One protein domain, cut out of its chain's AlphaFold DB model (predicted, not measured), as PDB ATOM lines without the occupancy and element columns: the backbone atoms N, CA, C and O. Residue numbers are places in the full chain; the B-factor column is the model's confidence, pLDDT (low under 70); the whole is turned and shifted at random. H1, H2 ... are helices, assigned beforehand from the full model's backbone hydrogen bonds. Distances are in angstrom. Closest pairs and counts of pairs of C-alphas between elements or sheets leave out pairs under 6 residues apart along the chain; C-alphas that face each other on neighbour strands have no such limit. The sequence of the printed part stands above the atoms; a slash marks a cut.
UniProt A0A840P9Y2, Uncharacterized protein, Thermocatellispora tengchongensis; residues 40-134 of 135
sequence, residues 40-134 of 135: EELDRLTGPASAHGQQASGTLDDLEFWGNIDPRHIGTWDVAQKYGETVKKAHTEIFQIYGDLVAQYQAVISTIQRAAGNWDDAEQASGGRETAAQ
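AT A GLANCE: This is residues 40 to 134 of the 135 residues of an uncharacterized protein of Thermocatellispora tengchongensis (UniProt A0A840P9Y2). One very long helix, H4, makes the long axis, and the rest of the printed part folds back along the first part of it: the short helices H1, H2 and H3 lie in a row on one side of H4, with a loop between H1 and H2 that reaches away from it. Residues 110 to 134, of which 110 to 132 belong to H4, stick out as a bare arm. The printed part has 95 residues, with four named helices in the order H1, H2, H3, H4 and no named strand, and its class is all helix. It is extended, with a radius of gyration of the C-alphas of 23.6 A, a rod spanning 86 by 25 by 13 A.

HOW THE PARTS SIT: The hub is H4, residues 78 to 132, which touches three helices. H1, residues 40 to 45, touches residues 102 to 106 of H4 alone, at a shallow tilt of 19 degrees, opposite ways; the closest C-alphas, of Leu 42 and Tyr 105, are 6.7 A apart. H2, residues 60 to 67, touches residues 88 to 99 of H4 alone, at a shallow tilt of 3 degrees, opposite ways; the closest C-alphas, of Gly 67 and His 91, are 5.9 A apart. H3, residues 71 to 74, touches residues 80 to 84 of H4 alone; the closest C-alphas, of Ile 74 and Ala 80, are 5.7 A apart. H1 and H2 are close but not clearly touching, while H3 is apart from both. Every O i to N i+4 pair is within hydrogen-bond range in H1 and H2, and 50 of 51 are in H4; H3 is too short for such a pair.

IN THESE COORDINATES: H1 begins at C-alpha 40 at (46.513, 36.290, -52.325). H2 measures 10.1 A from first to last C-alpha. H4 measures 81.4 A, from C-alpha 78 at (41.063, -5.546, -38.200) to C-alpha 132 at (69.702, 70.422, -43.606).

THE WHOLE: The C-alphas farthest apart, of Trp 77 and Gln 134, are 86.1 A apart. The printed part has no cut. The link from H1 to H2, 14 residues, is long; those from H2 to H3 and from H3 to H4 are tight. The mean pLDDT of the printed part is 81.7, and residues 119 and 122 to 134 are under 70.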
ATOM      1  N   GLU A  40      47.669  36.876 -51.634       86.31
ATOM      2  CA  GLU A  40      46.513  36.290 -52.325       86.31
ATOM      3  C   GLU A  40      46.636  34.761 -52.450       86.31
ATOM      4  O   GLU A  40      45.662  34.034 -52.249       86.31
ATOM      5  N   GLU A  41      47.840  34.255 -52.738       86.56
ATOM      6  CA  GLU A  41      48.113  32.815 -52.722       86.56
ATOM      7  C   GLU A  41      47.962  32.223 -51.319       86.56
ATOM      8  O   GLU A  41      47.312  31.192 -51.161       86.56
ATOM      9  N   LEU A  42      48.511  32.883 -50.300       88.12
ATOM     10  CA  LEU A  42      48.388  32.453 -48.911       88.12
ATOM     11  C   LEU A  42      46.919  32.382 -48.476       88.12
ATOM     12  O   LEU A  42      46.504  31.360 -47.939       88.12
ATOM     13  N   ASP A  43      46.126  33.410 -48.775       87.50
ATOM     14  CA  ASP A  43      44.698  33.468 -48.451       87.50
ATOM     15  C   ASP A  43      43.924  32.331 -49.130       87.50
ATOM     16  O   ASP A  43      43.000  31.762 -48.547       87.50
ATOM     17  N   ARG A  44      44.325  31.946 -50.348       87.25
ATOM     18  CA  ARG A  44      43.772  30.773 -51.031       87.25
ATOM     19  C   ARG A  44      44.152  29.469 -50.323       87.25
ATOM     20  O   ARG A  44      43.311  28.581 -50.238       87.25
ATOM     21  N   LEU A  45      45.383  29.333 -49.831       86.56
ATOM     22  CA  LEU A  45      45.858  28.126 -49.135       86.56
ATOM     23  C   LEU A  45      45.260  27.987 -47.726       86.56
ATOM     24  O   LEU A  45      45.068  26.867 -47.252       86.56
ATOM     25  N   THR A  46      44.935  29.103 -47.072       89.44
ATOM     26  CA  THR A  46      44.349  29.155 -45.720       89.44
ATOM     27  C   THR A  46      42.856  29.486 -45.719       89.44
ATOM     28  O   THR A  46      42.307  29.869 -44.689       89.44
ATOM     29  N   GLY A  47      42.204  29.408 -46.880       86.69
ATOM     30  CA  GLY A  47      40.775  29.660 -47.011       86.69
ATOM     31  C   GLY A  47      39.924  28.585 -46.319       86.69
ATOM     32  O   GLY A  47      40.416  27.488 -46.040       86.69
ATOM     33  N   PRO A  48      38.632  28.869 -46.079       87.69
ATOM     34  CA  PRO A  48      37.736  27.925 -45.420       87.69
ATOM     35  C   PRO A  48      37.604  26.624 -46.218       87.69
ATOM     36  O   PRO A  48      37.717  26.625 -47.447       87.69
ATOM     37  N   ALA A  49      37.304  25.529 -45.518       86.38
ATOM     38  CA  ALA A  49      36.999  24.255 -46.160       86.38
ATOM     39  C   ALA A  49      35.839  24.395 -47.158       86.38
ATOM     40  O   ALA A  49      34.851  25.107 -46.941       86.38
ATOM     41  N   SER A  50      35.947  23.647 -48.244       87.44
ATOM     42  CA  SER A  50      34.925  23.522 -49.270       87.44
ATOM     43  C   SER A  50      33.696  22.823 -48.689       87.44
ATOM     44  O   SER A  50      33.798  21.858 -47.928       87.44
ATOM     45  N   ALA A  51      32.509  23.302 -49.064       85.75
ATOM     46  CA  ALA A  51      31.256  22.724 -48.595       85.75
ATOM     47  C   ALA A  51      31.109  21.253 -49.021       85.75
ATOM     48  O   ALA A  51      31.633  20.814 -50.049       85.75
ATOM     49  N   HIS A  52      30.328  20.495 -48.252       77.50
ATOM     50  CA  HIS A  52      30.082  19.087 -48.543       77.50
ATOM     51  C   HIS A  52      29.474  18.900 -49.944       77.50
ATOM     52  O   HIS A  52      28.512  19.578 -50.307       77.50
ATOM     53  N   GLY A  53      30.034  17.981 -50.734       79.00
ATOM     54  CA  GLY A  53      29.610  17.737 -52.118       79.00
ATOM     55  C   GLY A  53      30.208  18.690 -53.159       79.00
ATOM     56  O   GLY A  53      29.905  18.545 -54.342       79.00
ATOM     57  N   GLN A  54      31.063  19.633 -52.753       83.50
ATOM     58  CA  GLN A  54      31.893  20.405 -53.675       83.50
ATOM     59  C   GLN A  54      33.290  19.799 -53.798       83.50
ATOM     60  O   GLN A  54      33.757  19.068 -52.925       83.50
ATOM     61  N   GLN A  55      33.956  20.095 -54.913       83.38
ATOM     62  CA  GLN A  55      35.354  19.730 -55.087       83.38
ATOM     63  C   GLN A  55      36.204  20.508 -54.080       83.38
ATOM     64  O   GLN A  55      36.082  21.728 -53.993       83.38
ATOM     65  N   ALA A  56      37.065  19.796 -53.347       82.62
ATOM     66  CA  ALA A  56      38.004  20.418 -52.425       82.62
ATOM     67  C   ALA A  56      38.902  21.414 -53.176       82.62
ATOM     68  O   ALA A  56      39.472  21.099 -54.226       82.62
ATOM     69  N   SER A  57      39.020  22.611 -52.615       83.19
ATOM     70  CA  SER A  57      39.850  23.707 -53.116       83.19
ATOM     71  C   SER A  57      41.322  23.519 -52.745       83.19
ATOM     72  O   SER A  57      42.187  24.205 -53.294       83.19
ATOM     73  N   GLY A  58      41.603  22.559 -51.858       83.62
ATOM     74  CA  GLY A  58      42.945  22.193 -51.421       83.62
ATOM     75  C   GLY A  58      43.466  23.114 -50.326       83.62
ATOM     76  O   GLY A  58      44.666  23.345 -50.256       83.62
ATOM     77  N   THR A  59      42.591  23.686 -49.503       89.75
ATOM     78  CA  THR A  59      43.015  24.521 -48.372       89.75
ATOM     79  C   THR A  59      43.514  23.672 -47.200       89.75
ATOM     80  O   THR A  59      43.311  22.454 -47.156       89.75
ATOM     81  N   LEU A  60      44.171  24.305 -46.226       87.06
ATOM     82  CA  LEU A  60      44.532  23.640 -44.970       87.06
ATOM     83  C   LEU A  60      43.280  23.113 -44.241       87.06
ATOM     84  O   LEU A  60      43.280  21.979 -43.763       87.06
ATOM     85  N   ASP A  61      42.194  23.888 -44.246       88.81
ATOM     86  CA  ASP A  61      40.907  23.486 -43.674       88.81
ATOM     87  C   ASP A  61      40.274  22.313 -44.446       88.81
ATOM     88  O   ASP A  61      39.689  21.421 -43.834       88.81
ATOM     89  N   ASP A  62      40.403  22.261 -45.781       89.12
ATOM     90  CA  ASP A  62      39.978  21.095 -46.572       89.12
ATOM     91  C   ASP A  62      40.739  19.833 -46.144       89.12
ATOM     92  O   ASP A  62      40.147  18.763 -45.992       89.12
ATOM     93  N   LEU A  63      42.056  19.949 -45.952       87.19
ATOM     94  CA  LEU A  63      42.894  18.845 -45.493       87.19
ATOM     95  C   LEU A  63      42.453  18.347 -44.116       87.19
ATOM     96  O   LEU A  63      42.333  17.136 -43.934       87.19
ATOM     97  N   GLU A  64      42.184  19.252 -43.174       87.25
ATOM     98  CA  GLU A  64      41.693  18.907 -41.836       87.25
ATOM     99  C   GLU A  64      40.314  18.240 -41.885       87.25
ATOM    100  O   GLU A  64      40.108  17.181 -41.288       87.25
ATOM    101  N   PHE A  65      39.376  18.829 -42.624       85.50
ATOM    102  CA  PHE A  65      37.987  18.385 -42.644       85.50
ATOM    103  C   PHE A  65      37.799  17.054 -43.385       85.50
ATOM    104  O   PHE A  65      37.038  16.197 -42.932       85.50
ATOM    105  N   TRP A  66      38.495  16.852 -44.506       82.69
ATOM    106  CA  TRP A  66      38.317  15.671 -45.361       82.69
ATOM    107  C   TRP A  66      39.365  14.578 -45.146       82.69
ATOM    108  O   TRP A  66      39.093  13.406 -45.407       82.69
ATOM    109  N   GLY A  67      40.567  14.940 -44.697       80.69
ATOM    110  CA  GLY A  67      41.680  14.005 -44.529       80.69
ATOM    111  C   GLY A  67      41.698  13.285 -43.180       80.69
ATOM    112  O   GLY A  67      42.350  12.245 -43.051       80.69
ATOM    113  N   ASN A  68      40.974  13.795 -42.180       82.38
ATOM    114  CA  ASN A  68      40.963  13.242 -40.830       82.38
ATOM    115  C   ASN A  68      39.988  12.058 -40.700       82.38
ATOM    116  O   ASN A  68      38.886  12.163 -40.161       82.38
ATOM    117  N   ILE A  69      40.408  10.906 -41.222       82.62
ATOM    118  CA  ILE A  69      39.628   9.666 -41.174       82.62
ATOM    119  C   ILE A  69      39.764   9.001 -39.797       82.62
ATOM    120  O   ILE A  69      40.865   8.752 -39.305       82.62
ATOM    121  N   ASP A  70      38.626   8.648 -39.201       79.81
ATOM    122  CA  ASP A  70      38.536   7.913 -37.932       79.81
ATOM    123  C   ASP A  70      37.855   6.527 -38.097       79.81
ATOM    124  O   ASP A  70      37.265   6.244 -39.145       79.81
ATOM    125  N   PRO A  71      37.886   5.651 -37.073       79.31
ATOM    126  CA  PRO A  71      37.255   4.326 -37.114       79.31
ATOM    127  C   PRO A  71      35.773   4.291 -37.520       79.31
ATOM    128  O   PRO A  71      35.313   3.272 -38.036       79.31
ATOM    129  N   ARG A  72      35.013   5.379 -37.325       83.12
ATOM    130  CA  ARG A  72      33.598   5.470 -37.727       83.12
ATOM    131  C   ARG A  72      33.436   5.513 -39.247       83.12
ATOM    132  O   ARG A  72      32.376   5.147 -39.742       83.12
ATOM    133  N   HIS A  73      34.477   5.912 -39.975       83.19
ATOM    134  CA  HIS A  73      34.475   6.021 -41.434       83.19
ATOM    135  C   HIS A  73      34.855   4.712 -42.144       83.19
ATOM    136  O   HIS A  73      34.442   4.479 -43.275       83.19
ATOM    137  N   ILE A  74      35.650   3.862 -41.491       83.25
ATOM    138  CA  ILE A  74      36.291   2.679 -42.100       83.25
ATOM    139  C   ILE A  74      35.767   1.344 -41.546       83.25
ATOM    140  O   ILE A  74      35.972   0.293 -42.157       83.25
ATOM    141  N   GLY A  75      35.044   1.378 -40.423       83.06
ATOM    142  CA  GLY A  75      34.481   0.196 -39.770       83.06
ATOM    143  C   GLY A  75      35.462  -0.509 -38.829       83.06
ATOM    144  O   GLY A  75      36.630  -0.147 -38.716       83.06
ATOM    145  N   THR A  76      34.981  -1.524 -38.109       86.00
ATOM    146  CA  THR A  76      35.671  -2.118 -36.942       86.00
ATOM    147  C   THR A  76      36.473  -3.388 -37.227       86.00
ATOM    148  O   THR A  76      37.014  -3.982 -36.302       86.00
ATOM    149  N   TRP A  77      36.556  -3.832 -38.482       89.75
ATOM    150  CA  TRP A  77      37.301  -5.041 -38.842       89.75
ATOM    151  C   TRP A  77      38.812  -4.763 -38.892       89.75
ATOM    152  O   TRP A  77      39.240  -3.691 -39.318       89.75
ATOM    153  N   ASP A  78      39.626  -5.736 -38.475       88.75
ATOM    154  CA  ASP A  78      41.063  -5.546 -38.200       88.75
ATOM    155  C   ASP A  78      41.856  -4.903 -39.345       88.75
ATOM    156  O   ASP A  78      42.748  -4.083 -39.123       88.75
ATOM    157  N   VAL A  79      41.555  -5.271 -40.589       89.06
ATOM    158  CA  VAL A  79      42.271  -4.737 -41.752       89.06
ATOM    159  C   VAL A  79      41.832  -3.301 -42.077       89.06
ATOM    160  O   VAL A  79      42.692  -2.503 -42.452       89.06
ATOM    161  N   ALA A  80      40.570  -2.917 -41.842       86.69
ATOM    162  CA  ALA A  80      40.172  -1.505 -41.902       86.69
ATOM    163  C   ALA A  80      40.903  -0.676 -40.856       86.69
ATOM    164  O   ALA A  80      41.361   0.414 -41.171       86.69
ATOM    165  N   GLN A  81      41.050  -1.190 -39.636       86.44
ATOM    166  CA  GLN A  81      41.742  -0.467 -38.568       86.44
ATOM    167  C   GLN A  81      43.204  -0.185 -38.942       86.44
ATOM    168  O   GLN A  81      43.638   0.963 -38.889       86.44
ATOM    169  N   LYS A  82      43.931  -1.192 -39.446       88.38
ATOM    170  CA  LYS A  82      45.315  -1.023 -39.935       88.38
ATOM    171  C   LYS A  82      45.424  -0.053 -41.116       88.38
ATOM    172  O   LYS A  82      46.375   0.725 -41.208       88.38
ATOM    173  N   TYR A  83      44.452  -0.089 -42.027       87.12
ATOM    174  CA  TYR A  83      44.366   0.882 -43.114       87.12
ATOM    175  C   TYR A  83      44.142   2.302 -42.572       87.12
ATOM    176  O   TYR A  83      44.852   3.226 -42.961       87.12
ATOM    177  N   GLY A  84      43.228   2.465 -41.614       87.62
ATOM    178  CA  GLY A  84      42.952   3.730 -40.937       87.62
ATOM    179  C   GLY A  84      44.168   4.328 -40.246       87.62
ATOM    180  O   GLY A  84      44.420   5.518 -40.388       87.62
ATOM    181  N   GLU A  85      44.962   3.511 -39.555       88.12
ATOM    182  CA  GLU A  85      46.225   3.952 -38.950       88.12
ATOM    183  C   GLU A  85      47.207   4.489 -39.998       88.12
ATOM    184  O   GLU A  85      47.821   5.538 -39.800       88.12
ATOM    185  N   THR A  86      47.315   3.800 -41.137       89.56
ATOM    186  CA  THR A  86      48.185   4.214 -42.245       89.56
ATOM    187  C   THR A  86      47.722   5.543 -42.837       89.56
ATOM    188  O   THR A  86      48.527   6.461 -42.997       89.56
ATOM    189  N   VAL A  87      46.421   5.677 -43.113       88.50
ATOM    190  CA  VAL A  87      45.843   6.916 -43.645       88.50
ATOM    191  C   VAL A  87      45.985   8.061 -42.648       88.50
ATOM    192  O   VAL A  87      46.388   9.151 -43.034       88.50
ATOM    193  N   LYS A  88      45.737   7.819 -41.358       88.94
ATOM    194  CA  LYS A  88      45.893   8.830 -40.305       88.94
ATOM    195  C   LYS A  88      47.334   9.322 -40.192       88.94
ATOM    196  O   LYS A  88      47.563  10.521 -40.016       88.94
ATOM    197  N   LYS A  89      48.308   8.415 -40.306       91.00
ATOM    198  CA  LYS A  89      49.728   8.777 -40.317       91.00
ATOM    199  C   LYS A  89      50.064   9.645 -41.531       91.00
ATOM    200  O   LYS A  89      50.632  10.716 -41.355       91.00
ATOM    201  N   ALA A  90      49.643   9.230 -42.726       89.38
ATOM    202  CA  ALA A  90      49.844  10.008 -43.946       89.38
ATOM    203  C   ALA A  90      49.172  11.390 -43.865       89.38
ATOM    204  O   ALA A  90      49.795  12.393 -44.195       89.38
ATOM    205  N   HIS A  91      47.935  11.459 -43.366       89.69
ATOM    206  CA  HIS A  91      47.228  12.717 -43.134       89.69
ATOM    207  C   HIS A  91      48.009  13.634 -42.186       89.69
ATOM    208  O   HIS A  91      48.185  14.805 -42.496       89.69
ATOM    209  N   THR A  92      48.530  13.100 -41.077       90.75
ATOM    210  CA  THR A  92      49.329  13.878 -40.115       90.75
ATOM    211  C   THR A  92      50.590  14.450 -40.766       90.75
ATOM    212  O   THR A  92      50.873  15.633 -40.602       90.75
ATOM    213  N   GLU A  93      51.326  13.634 -41.524       93.19
ATOM    214  CA  GLU A  93      52.542  14.069 -42.223       93.19
ATOM    215  C   GLU A  93      52.231  15.141 -43.281       93.19
ATOM    216  O   GLU A  93      52.891  16.178 -43.324       93.19
ATOM    217  N   ILE A  94      51.188  14.940 -44.093       90.81
ATOM    218  CA  ILE A  94      50.768  15.912 -45.113       90.81
ATOM    219  C   ILE A  94      50.315  17.219 -44.460       90.81
ATOM    220  O   ILE A  94      50.722  18.288 -44.905       90.81
ATOM    221  N   PHE A  95      49.500  17.146 -43.406       91.31
ATOM    222  CA  PHE A  95      48.996  18.323 -42.705       91.31
ATOM    223  C   PHE A  95      50.137  19.156 -42.109       91.31
ATOM    224  O   PHE A  95      50.138  20.378 -42.240       91.31
ATOM    225  N   GLN A  96      51.147  18.502 -41.526       92.81
ATOM    226  CA  GLN A  96      52.346  19.173 -41.015       92.81
ATOM    227  C   GLN A  96      53.130  19.874 -42.130       92.81
ATOM    228  O   GLN A  96      53.399  21.066 -42.020       92.81
ATOM    229  N   ILE A  97      53.429  19.174 -43.229       92.81
ATOM    230  CA  ILE A  97      54.165  19.749 -44.367       92.81
ATOM    231  C   ILE A  97      53.408  20.942 -44.967       92.81
ATOM    232  O   ILE A  97      54.012  21.953 -45.328       92.81
ATOM    233  N   TYR A  98      52.083  20.841 -45.068       89.44
ATOM    234  CA  TYR A  98      51.250  21.920 -45.587       89.44
ATOM    235  C   TYR A  98      51.237  23.134 -44.651       89.44
ATOM    236  O   TYR A  98      51.358  24.271 -45.107       89.44
ATOM    237  N   GLY A  99      51.155  22.898 -43.339       89.50
ATOM    238  CA  GLY A  99      51.295  23.942 -42.324       89.50
ATOM    239  C   GLY A  99      52.653  24.649 -42.391       89.50
ATOM    240  O   GLY A  99      52.709  25.878 -42.343       89.50
ATOM    241  N   ASP A 100      53.740  23.898 -42.586       93.00
ATOM    242  CA  ASP A 100      55.086  24.461 -42.741       93.00
ATOM    243  C   ASP A 100      55.203  25.336 -43.997       93.00
ATOM    244  O   ASP A 100      55.809  26.409 -43.952       93.00
ATOM    245  N   LEU A 101      54.590  24.925 -45.113       88.56
ATOM    246  CA  LEU A 101      54.536  25.725 -46.339       88.56
ATOM    247  C   LEU A 101      53.821  27.065 -46.105       88.56
ATOM    248  O   LEU A 101      54.339  28.118 -46.483       88.56
ATOM    249  N   VAL A 102      52.658  27.036 -45.448       89.94
ATOM    250  CA  VAL A 102      51.889  28.236 -45.077       89.94
ATOM    251  C   VAL A 102      52.734  29.176 -44.210       89.94
ATOM    252  O   VAL A 102      52.805  30.378 -44.481       89.94
ATOM    253  N   ALA A 103      53.440  28.638 -43.214       89.62
ATOM    254  CA  ALA A 103      54.325  29.421 -42.353       89.62
ATOM    255  C   ALA A 103      55.505  30.043 -43.128       89.62
ATOM    256  O   ALA A 103      55.875  31.196 -42.887       89.62
ATOM    257  N   GLN A 104      56.081  29.320 -44.094       88.50
ATOM    258  CA  GLN A 104      57.145  29.844 -44.957       88.50
ATOM    259  C   GLN A 104      56.653  30.997 -45.839       88.50
ATOM    260  O   GLN A 104      57.328  32.025 -45.925       88.50
ATOM    261  N   TYR A 105      55.460  30.879 -46.430       84.19
ATOM    262  CA  TYR A 105      54.829  31.965 -47.184       84.19
ATOM    263  C   TYR A 105      54.665  33.226 -46.323       84.19
ATOM    264  O   TYR A 105      55.090  34.313 -46.724       84.19
ATOM    265  N   GLN A 106      54.142  33.082 -45.101       89.75
ATOM    266  CA  GLN A 106      54.006  34.189 -44.146       89.75
ATOM    267  C   GLN A 106      55.355  34.849 -43.817       89.75
ATOM    268  O   GLN A 106      55.465  36.080 -43.786       89.75
ATOM    269  N   ALA A 107      56.400  34.045 -43.600       90.94
ATOM    270  CA  ALA A 107      57.737  34.546 -43.301       90.94
ATOM    271  C   ALA A 107      58.333  35.345 -44.475       90.94
ATOM    272  O   ALA A 107      58.899  36.425 -44.262       90.94
ATOM    273  N   VAL A 108      58.167  34.860 -45.709       88.69
ATOM    274  CA  VAL A 108      58.623  35.547 -46.929       88.69
ATOM    275  C   VAL A 108      57.877  36.866 -47.121       88.69
ATOM    276  O   VAL A 108      58.522  37.903 -47.289       88.69
ATOM    277  N   ILE A 109      56.544  36.865 -47.016       87.00
ATOM    278  CA  ILE A 109      55.717  38.079 -47.124       87.00
ATOM    279  C   ILE A 109      56.167  39.125 -46.100       87.00
ATOM    280  O   ILE A 109      56.445  40.272 -46.463       87.00
ATOM    281  N   SER A 110      56.315  38.728 -44.832       86.25
ATOM    282  CA  SER A 110      56.752  39.632 -43.764       86.25
ATOM    283  C   SER A 110      58.153  40.194 -44.019       86.25
ATOM    284  O   SER A 110      58.412  41.368 -43.751       86.25
ATOM    285  N   THR A 111      59.056  39.381 -44.569       88.94
ATOM    286  CA  THR A 111      60.418  39.807 -44.917       88.94
ATOM    287  C   THR A 111      60.406  40.849 -46.032       88.94
ATOM    288  O   THR A 111      61.060  41.883 -45.903       88.94
ATOM    289  N   ILE A 112      59.621  40.630 -47.090       84.56
ATOM    290  CA  ILE A 112      59.487  41.577 -48.205       84.56
ATOM    291  C   ILE A 112      58.879  42.900 -47.722       84.56
ATOM    292  O   ILE A 112      59.374  43.973 -48.070       84.56
ATOM    293  N   GLN A 113      57.839  42.840 -46.888       83.38
ATOM    294  CA  GLN A 113      57.193  44.031 -46.329       83.38
ATOM    295  C   GLN A 113      58.147  44.838 -45.441       83.38
ATOM    296  O   GLN A 113      58.222  46.059 -45.577       83.38
ATOM    297  N   ARG A 114      58.917  44.166 -44.575       82.88
ATOM    298  CA  ARG A 114      59.943  44.817 -43.745       82.88
ATOM    299  C   ARG A 114      61.045  45.437 -44.587       82.88
ATOM    300  O   ARG A 114      61.433  46.565 -44.317       82.88
ATOM    301  N   ALA A 115      61.523  44.735 -45.614       79.50
ATOM    302  CA  ALA A 115      62.512  45.287 -46.530       79.50
ATOM    303  C   ALA A 115      61.983  46.581 -47.163       79.50
ATOM    304  O   ALA A 115      62.646  47.607 -47.072       79.50
ATOM    305  N   ALA A 116      60.766  46.563 -47.716       76.44
ATOM    306  CA  ALA A 116      60.148  47.748 -48.308       76.44
ATOM    307  C   ALA A 116      60.021  48.923 -47.316       76.44
ATOM    308  O   ALA A 116      60.327  50.051 -47.693       76.44
ATOM    309  N   GLY A 117      59.627  48.665 -46.063       78.56
ATOM    310  CA  GLY A 117      59.536  49.693 -45.018       78.56
ATOM    311  C   GLY A 117      60.894  50.261 -44.593       78.56
ATOM    312  O   GLY A 117      61.058  51.474 -44.536       78.56
ATOM    313  N   ASN A 118      61.901  49.405 -44.389       74.62
ATOM    314  CA  ASN A 118      63.258  49.838 -44.032       74.62
ATOM    315  C   ASN A 118      63.859  50.785 -45.087       74.62
ATOM    316  O   ASN A 118      64.593  51.713 -44.747       74.62
ATOM    317  N   TRP A 119      63.548  50.561 -46.367       68.00
ATOM    318  CA  TRP A 119      63.955  51.465 -47.444       68.00
ATOM    319  C   TRP A 119      63.219  52.811 -47.393       68.00
ATOM    320  O   TRP A 119      63.844  53.840 -47.641       68.00
ATOM    321  N   ASP A 120      61.927  52.830 -47.047       71.94
ATOM    322  CA  ASP A 120      61.172  54.081 -46.886       71.94
ATOM    323  C   ASP A 120      61.723  54.936 -45.728       71.94
ATOM    324  O   ASP A 120      61.784  56.163 -45.842       71.94
ATOM    325  N   ASP A 121      62.177  54.303 -44.644       73.62
ATOM    326  CA  ASP A 121      62.808  54.987 -43.509       73.62
ATOM    327  C   ASP A 121      64.205  55.528 -43.865       73.62
ATOM    328  O   ASP A 121      64.551  56.659 -43.513       73.62
ATOM    329  N   ALA A 122      65.009  54.752 -44.603       66.00
ATOM    330  CA  ALA A 122      66.344  55.162 -45.044       66.00
ATOM    331  C   ALA A 122      66.308  56.356 -46.019       66.00
ATOM    332  O   ALA A 122      67.139  57.265 -45.922       66.00
ATOM    333  N   GLU A 123      65.328  56.390 -46.926       61.72
ATOM    334  CA  GLU A 123      65.110  57.508 -47.852       61.72
ATOM    335  C   GLU A 123      64.696  58.782 -47.098       61.72
ATOM    336  O   GLU A 123      65.248  59.855 -47.329       61.72
ATOM    337  N   GLN A 124      63.781  58.681 -46.128       69.19
ATOM    338  CA  GLN A 124      63.391  59.830 -45.297       69.19
ATOM    339  C   GLN A 124      64.571  60.375 -44.480       69.19
ATOM    340  O   GLN A 124      64.773  61.589 -44.398       69.19
ATOM    341  N   ALA A 125      65.385  59.486 -43.906       68.56
ATOM    342  CA  ALA A 125      66.554  59.867 -43.120       68.56
ATOM    343  C   ALA A 125      67.676  60.505 -43.964       68.56
ATOM    344  O   ALA A 125      68.423  61.345 -43.456       68.56
ATOM    345  N   SER A 126      67.810  60.119 -45.236       60.16
ATOM    346  CA  SER A 126      68.797  60.689 -46.164       60.16
ATOM    347  C   SER A 126      68.308  61.989 -46.814       60.16
ATOM    348  O   SER A 126      69.034  62.983 -46.773       60.16
ATOM    349  N   GLY A 127      67.057  62.058 -47.277       59.12
ATOM    350  CA  GLY A 127      66.457  63.290 -47.816       59.12
ATOM    351  C   GLY A 127      66.326  64.420 -46.779       59.12
ATOM    352  O   GLY A 127      66.458  65.604 -47.104       59.12
ATOM    353  N   GLY A 128      66.161  64.078 -45.496       55.72
ATOM    354  CA  GLY A 128      66.218  65.044 -44.392       55.72
ATOM    355  C   GLY A 128      67.619  65.622 -44.132       55.72
ATOM    356  O   GLY A 128      67.746  66.714 -43.584       55.72
ATOM    357  N   ARG A 129      68.689  64.924 -44.540       50.91
ATOM    358  CA  ARG A 129      70.074  65.408 -44.401       50.91
ATOM    359  C   ARG A 129      70.501  66.315 -45.552       50.91
ATOM    360  O   ARG A 129      71.238  67.265 -45.308       50.91
ATOM    361  N   GLU A 130      70.016  66.081 -46.769       48.03
ATOM    362  CA  GLU A 130      70.297  66.964 -47.913       48.03
ATOM    363  C   GLU A 130      69.640  68.342 -47.764       48.03
ATOM    364  O   GLU A 130      70.230  69.353 -48.142       48.03
ATOM    365  N   THR A 131      68.459  68.405 -47.143       47.12
ATOM    366  CA  THR A 131      67.764  69.671 -46.856       47.12
ATOM    367  C   THR A 131      68.404  70.456 -45.707       47.12
ATOM    368  O   THR A 131      68.457  71.681 -45.768       47.12
ATOM    369  N   ALA A 132      68.967  69.779 -44.700       48.00
ATOM    370  CA  ALA A 132      69.702  70.422 -43.606       48.00
ATOM    371  C   ALA A 132      71.122  70.887 -43.992       48.00
ATOM    372  O   ALA A 132      71.680  71.744 -43.318       48.00
ATOM    373  N   ALA A 133      71.714  70.339 -45.058       47.19
ATOM    374  CA  ALA A 133      73.019  70.768 -45.570       47.19
ATOM    375  C   ALA A 133      72.939  71.965 -46.543       47.19
ATOM    376  O   ALA A 133      73.974  72.504 -46.931       47.19
ATOM    377  N   GLN A 134      71.729  72.366 -46.954       43.19
ATOM    378  CA  GLN A 134      71.477  73.484 -47.877       43.19
ATOM    379  C   GLN A 134      70.872  74.729 -47.197       43.19
ATOM    380  O   GLN A 134      70.597  75.712 -47.888       43.19
TER     381      GLN A 134